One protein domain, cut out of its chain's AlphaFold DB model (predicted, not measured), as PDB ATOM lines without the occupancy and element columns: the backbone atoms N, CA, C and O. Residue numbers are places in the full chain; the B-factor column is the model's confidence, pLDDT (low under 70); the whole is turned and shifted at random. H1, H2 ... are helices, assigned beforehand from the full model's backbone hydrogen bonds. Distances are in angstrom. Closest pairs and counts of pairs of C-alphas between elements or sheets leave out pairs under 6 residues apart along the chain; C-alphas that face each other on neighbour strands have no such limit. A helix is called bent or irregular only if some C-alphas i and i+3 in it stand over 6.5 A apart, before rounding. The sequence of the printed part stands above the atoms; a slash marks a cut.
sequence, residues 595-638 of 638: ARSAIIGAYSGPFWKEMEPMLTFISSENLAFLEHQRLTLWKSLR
ATOM      1  N   ALA A 595     -29.466  -3.003  41.007       94.00
ATOM      2  CA  ALA A 595     -28.423  -2.837  42.017       94.00
ATOM      3  C   ALA A 595     -27.684  -1.494  41.871       94.00
ATOM      4  O   ALA A 595     -27.487  -0.796  42.865       94.00
ATOM      5  N   ARG A 596     -27.332  -1.084  40.643       90.69
ATOM      6  CA  ARG A 596     -26.738   0.238  40.368       90.69
ATOM      7  C   ARG A 596     -27.683   1.381  40.747       90.69
ATOM      8  O   ARG A 596     -27.245   2.319  41.405       90.69
ATOM      9  N   SER A 597     -28.966   1.286  40.409       89.81
ATOM     10  CA  SER A 597     -29.983   2.279  40.781       89.81
ATOM     11  C   SER A 597     -30.206   2.348  42.295       89.81
ATOM     12  O   SER A 597     -30.295   3.440  42.849       89.81
ATOM     13  N   ALA A 598     -30.221   1.207  42.992       87.88
ATOM     14  CA  ALA A 598     -30.314   1.153  44.452       87.88
ATOM     15  C   ALA A 598     -29.078   1.765  45.137       87.88
ATOM     16  O   ALA A 598     -29.218   2.479  46.130       87.88
ATOM     17  N   ILE A 599     -27.880   1.546  44.580       85.19
ATOM     18  CA  ILE A 599     -26.641   2.213  44.999       85.19
ATOM     19  C   ILE A 599     -26.772   3.728  44.801       85.19
ATOM     20  O   ILE A 599     -26.645   4.472  45.768       85.19
ATOM     21  N   ILE A 600     -27.102   4.199  43.594       84.12
ATOM     22  CA  ILE A 600     -27.256   5.633  43.293       84.12
ATOM     23  C   ILE A 600     -28.295   6.284  44.224       84.12
ATOM     24  O   ILE A 600     -28.035   7.353  44.772       84.12
ATOM     25  N   GLY A 601     -29.426   5.621  44.487       81.31
ATOM     26  CA  GLY A 601     -30.433   6.078  45.447       81.31
ATOM     27  C   GLY A 601     -29.906   6.165  46.885       81.31
ATOM     28  O   GLY A 601     -30.107   7.179  47.553       81.31
ATOM     29  N   ALA A 602     -29.168   5.154  47.353       78.81
ATOM     30  CA  ALA A 602     -28.545   5.160  48.680       78.81
ATOM     31  C   ALA A 602     -27.484   6.269  48.835       78.81
ATOM     32  O   ALA A 602     -27.379   6.863  49.909       78.81
ATOM     33  N   TYR A 603     -26.752   6.589  47.763       74.44
ATOM     34  CA  TYR A 603     -25.788   7.695  47.700       74.44
ATOM     35  C   TYR A 603     -26.415   9.058  47.333       74.44
ATOM     36  O   TYR A 603     -25.713  10.061  47.307       74.44
ATOM     37  N   SER A 604     -27.736   9.143  47.122       77.25
ATOM     38  CA  SER A 604     -28.443  10.411  46.839       77.25
ATOM     39  C   SER A 604     -28.926  11.159  48.093       77.25
ATOM     40  O   SER A 604     -29.470  12.262  47.984       77.25
ATOM     41  N   GLY A 605     -28.760  10.573  49.285       81.44
ATOM     42  CA  GLY A 605     -29.174  11.173  50.558       81.44
ATOM     43  C   GLY A 605     -28.399  12.455  50.913       81.44
ATOM     44  O   GLY A 605     -27.267  12.629  50.464       81.44
ATOM     45  N   PRO A 606     -28.957  13.346  51.758       81.12
ATOM     46  CA  PRO A 606     -28.355  14.652  52.059       81.12
ATOM     47  C   PRO A 606     -26.941  14.541  52.649       81.12
ATOM     48  O   PRO A 606     -26.056  15.279  52.233       81.12
ATOM     49  N   PHE A 607     -26.704  13.552  53.518       86.69
ATOM     50  CA  PHE A 607     -25.374  13.224  54.043       86.69
ATOM     51  C   PHE A 607     -24.343  12.966  52.935       86.69
ATOM     52  O   PHE A 607     -23.209  13.419  53.029       86.69
ATOM     53  N   TRP A 608     -24.717  12.263  51.863       87.25
ATOM     54  CA  TRP A 608     -23.781  11.959  50.784       87.25
ATOM     55  C   TRP A 608     -23.498  13.167  49.893       87.25
ATOM     56  O   TRP A 608     -22.368  13.297  49.445       87.25
ATOM     57  N   LYS A 609     -24.452  14.092  49.731       83.62
ATOM     58  CA  LYS A 609     -24.218  15.394  49.073       83.62
ATOM     59  C   LYS A 609     -23.327  16.328  49.900       83.62
ATOM     60  O   LYS A 609     -22.606  17.145  49.342       83.62
ATOM     61  N   GLU A 610     -23.355  16.203  51.225       85.44
ATOM     62  CA  GLU A 610     -22.438  16.903  52.135       85.44
ATOM     63  C   GLU A 610     -21.036  16.261  52.139       85.44
ATOM     64  O   GLU A 610     -20.025  16.961  52.157       85.44
ATOM     65  N   MET A 611     -20.961  14.929  52.041       84.88
ATOM     66  CA  MET A 611     -19.703  14.188  51.889       84.88
ATOM     67  C   MET A 611     -19.074  14.320  50.495       84.88
ATOM     68  O   MET A 611     -17.855  14.226  50.392       84.88
ATOM     69  N   GLU A 612     -19.862  14.529  49.437       81.06
ATOM     70  CA  GLU A 612     -19.413  14.622  48.040       81.06
ATOM     71  C   GLU A 612     -18.216  15.572  47.847       81.06
ATOM     72  O   GLU A 612     -17.178  15.081  47.403       81.06
ATOM     73  N   PRO A 613     -18.249  16.862  48.252       76.69
ATOM     74  CA  PRO A 613     -17.084  17.747  48.145       76.69
ATOM     75  C   PRO A 613     -15.858  17.240  48.923       76.69
ATOM     76  O   PRO A 613     -14.740  17.357  48.428       76.69
ATOM     77  N   MET A 614     -16.046  16.623  50.097       78.25
ATOM     78  CA  MET A 614     -14.956  16.048  50.907       78.25
ATOM     79  C   MET A 614     -14.391  14.734  50.340       78.25
ATOM     80  O   MET A 614     -13.308  14.311  50.743       78.25
ATOM     81  N   LEU A 615     -15.117  14.090  49.424       76.06
ATOM     82  CA  LEU A 615     -14.729  12.864  48.724       76.06
ATOM     83  C   LEU A 615     -14.434  13.100  47.232       76.06
ATOM     84  O   LEU A 615     -14.205  12.133  46.503       76.06
ATOM     85  N   THR A 616     -14.414  14.358  46.771       72.94
ATOM     86  CA  THR A 616     -13.962  14.685  45.414       72.94
ATOM     87  C   THR A 616     -12.544  14.166  45.196       72.94
ATOM     88  O   THR A 616     -11.683  14.227  46.078       72.94
ATOM     89  N   PHE A 617     -12.291  13.634  44.000       65.69
ATOM     90  CA  PHE A 617     -10.947  13.224  43.620       65.69
ATOM     91  C   PHE A 617     -10.012  14.432  43.695       65.69
ATOM     92  O   PHE A 617     -10.299  15.481  43.117       65.69
ATOM     93  N   ILE A 618      -8.882  14.259  44.388       74.50
ATOM     94  CA  ILE A 618      -7.788  15.234  44.419       74.50
ATOM     95  C   ILE A 618      -7.464  15.597  42.966       74.50
ATOM     96  O   ILE A 618      -7.105  14.716  42.182       74.50
ATOM     97  N   SER A 619      -7.629  16.874  42.602       76.38
ATOM     98  CA  SER A 619      -7.392  17.336  41.233       76.38
ATOM     99  C   SER A 619      -5.968  16.998  40.788       76.38
ATOM    100  O   SER A 619      -5.051  16.913  41.608       76.38
ATOM    101  N   SER A 620      -5.756  16.825  39.483       72.44
ATOM    102  CA  SER A 620      -4.420  16.591  38.918       72.44
ATOM    103  C   SER A 620      -3.421  17.681  39.326       72.44
ATOM    104  O   SER A 620      -2.263  17.377  39.598       72.44
ATOM    105  N   GLU A 621      -3.889  18.922  39.452       79.19
ATOM    106  CA  GLU A 621      -3.146  20.064  39.991       79.19
ATOM    107  C   GLU A 621      -2.774  19.885  41.474       79.19
ATOM    108  O   GLU A 621      -1.599  19.989  41.823       79.19
ATOM    109  N   ASN A 622      -3.726  19.523  42.343       78.50
ATOM    110  CA  ASN A 622      -3.453  19.262  43.761       78.50
ATOM    111  C   ASN A 622      -2.529  18.046  43.957       78.50
ATOM    112  O   ASN A 622      -1.699  18.032  44.866       78.50
ATOM    113  N   LEU A 623      -2.633  17.031  43.095       82.62
ATOM    114  CA  LEU A 623      -1.753  15.864  43.102       82.62
ATOM    115  C   LEU A 623      -0.332  16.251  42.662       82.62
ATOM    116  O   LEU A 623       0.630  15.895  43.344       82.62
ATOM    117  N   ALA A 624      -0.192  17.046  41.597       82.44
ATOM    118  CA  ALA A 624       1.091  17.591  41.158       82.44
ATOM    119  C   ALA A 624       1.723  18.518  42.215       82.44
ATOM    120  O   ALA A 624       2.931  18.448  42.445       82.44
ATOM    121  N   PHE A 625       0.919  19.326  42.917       81.38
ATOM    122  CA  PHE A 625       1.367  20.134  44.051       81.38
ATOM    123  C   PHE A 625       1.902  19.259  45.193       81.38
ATOM    124  O   PHE A 625       2.999  19.509  45.687       81.38
ATOM    125  N   LEU A 626       1.187  18.195  45.578       85.06
ATOM    126  CA  LEU A 626       1.637  17.253  46.611       85.06
ATOM    127  C   LEU A 626       2.908  16.495  46.197       85.06
ATOM    128  O   LEU A 626       3.803  16.302  47.022       85.06
ATOM    129  N   GLU A 627       3.044  16.101  44.927       86.12
ATOM    130  CA  GLU A 627       4.282  15.498  44.423       86.12
ATOM    131  C   GLU A 627       5.448  16.494  44.395       86.12
ATOM    132  O   GLU A 627       6.564  16.121  44.766       86.12
ATOM    133  N   HIS A 628       5.202  17.755  44.027       85.69
ATOM    134  CA  HIS A 628       6.199  18.819  44.073       85.69
ATOM    135  C   HIS A 628       6.618  19.126  45.517       85.69
ATOM    136  O   HIS A 628       7.810  19.201  45.803       85.69
ATOM    137  N   GLN A 629       5.669  19.223  46.451       84.94
ATOM    138  CA  GLN A 629       5.941  19.420  47.874       84.94
ATOM    139  C   GLN A 629       6.750  18.248  48.447       84.94
ATOM    140  O   GLN A 629       7.760  18.475  49.110       84.94
ATOM    141  N   ARG A 630       6.383  16.996  48.130       84.06
ATOM    142  CA  ARG A 630       7.162  15.796  48.488       84.06
ATOM    143  C   ARG A 630       8.580  15.855  47.919       84.06
ATOM    144  O   ARG A 630       9.533  15.566  48.637       84.06
ATOM    145  N   LEU A 631       8.735  16.226  46.645       86.62
ATOM    146  CA  LEU A 631      10.038  16.316  45.984       86.62
ATOM    147  C   LEU A 631      10.909  17.427  46.585       86.62
ATOM    148  O   LEU A 631      12.107  17.228  46.763       86.62
ATOM    149  N   THR A 632      10.322  18.573  46.925       84.06
ATOM    150  CA  THR A 632      11.016  19.713  47.539       84.06
ATOM    151  C   THR A 632      11.387  19.433  48.996       84.06
ATOM    152  O   THR A 632      12.520  19.702  49.382       84.06
ATOM    153  N   LEU A 633      10.523  18.776  49.778       81.56
ATOM    154  CA  LEU A 633      10.875  18.278  51.115       81.56
ATOM    155  C   LEU A 633      11.997  17.229  51.058       81.56
ATOM    156  O   LEU A 633      12.924  17.284  51.856       81.56
ATOM    157  N   TRP A 634      11.969  16.311  50.085       76.12
ATOM    158  CA  TRP A 634      13.024  15.302  49.908       76.12
ATOM    159  C   TRP A 634      14.354  15.897  49.415       76.12
ATOM    160  O   TRP A 634      15.418  15.410  49.789       76.12
ATOM    161  N   LYS A 635      14.306  16.977  48.622       77.69
ATOM    162  CA  LYS A 635      15.477  17.801  48.267       77.69
ATOM    163  C   LYS A 635      15.995  18.639  49.441       77.69
ATOM    164  O   LYS A 635      17.175  18.938  49.460       77.69
ATOM    165  N   SER A 636      15.137  19.007  50.394       74.75
ATOM    166  CA  SER A 636      15.499  19.759  51.606       74.75
ATOM    167  C   SER A 636      15.997  18.871  52.757       74.75
ATOM    168  O   SER A 636      16.377  19.394  53.803       74.75
ATOM    169  N   LEU A 637      15.963  17.545  52.590       73.00
ATOM    170  CA  LEU A 637      16.416  16.541  53.563       73.00
ATOM    171  C   LEU A 637      17.714  15.838  53.102       73.00
ATOM    172  O   LEU A 637      18.029  14.743  53.568       73.00
ATOM    173  N   ARG A 638      18.427  16.437  52.141       60.22
ATOM    174  CA  ARG A 638      19.664  15.949  51.523       60.22
ATOM    175  C   ARG A 638      20.666  17.092  51.399       60.22
ATOM    176  O   ARG A 638      21.858  16.803  51.623       60.22
TER     177      ARG A 638
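What this domain is: This is residues 595 to 638 of the 638 residues of an uncharacterized protein of Aegilops tauschii subsp. strangulata (UniProt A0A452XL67). The longest helix, H3, makes one half of a drawn-out chain of three separate helices; H2 comes before it on the way along the long axis, and H1 turns aside at the far end like the short foot of an L. No helix packs on another, and the whole is a thin, open string of parts without a core. The printed part has 44 residues with three named helices, in the order H1, H2, H3, and no named strand; the class is all helix. It is extended, with a radius of gyration of the C-alphas of 17.6 A, and its C-alphas span 52 by 19 by 15 A, a rod.

How they stand to each other: Look first at residues 620 to 635, which form H3; it touches no helix, and its N-to-C direction is (0.89, -0.04, 0.45), with x growing most. Going back along the chain past a tight link of 5 residues, you reach H2, residues 606 to 614, whose direction is (0.94, 0.23, -0.26). H2 and H3 are apart, with no C-alpha of the one within 8 A of the other. One more tight link, of 3 residues, leads back to H1, residues 595 to 602, with direction (-0.09, 0.77, 0.64), where y and z grow while x hardly changes. H1 is apart from H2, and H1 and H3 are apart too. In the backbones of H1 and H3, every O i to N i+4 pair is within hydrogen-bond range, while in H2 this holds for 3 of 5.

Where its parts are: Find C-alpha 620 at (-4.420, 16.591, 38.918); from there H3 runs through 16 residues to C-alpha 635 at (15.477, 17.801, 48.267), 22.0 A from first to last C-alpha. H2 has 9 residues, Pro 606 to Met 614, and measures 13.5 A. It is irregular, but only just: C-alphas 610 and 613 are 6.7 A apart, and its line is a rough one. H1 has 8 residues and measures 10.4 A; it begins with C-alpha 595 at (-28.423, -2.837, 42.017).

The domain as a whole: The two C-alphas farthest apart are those of Ser 597 and Arg 638, at 52.6 A. Residues 595 to 602, which belong to H1, stand free, as do residues 627 to 638, of which 627 to 635 belong to H3. The printed part has no cut, has no long link, and ends at Arg 638, the chain's last residue. In the B-factor column the mean pLDDT of the printed part is 80.7; residues 617 and 638 are under 70, where the model's confidence is low.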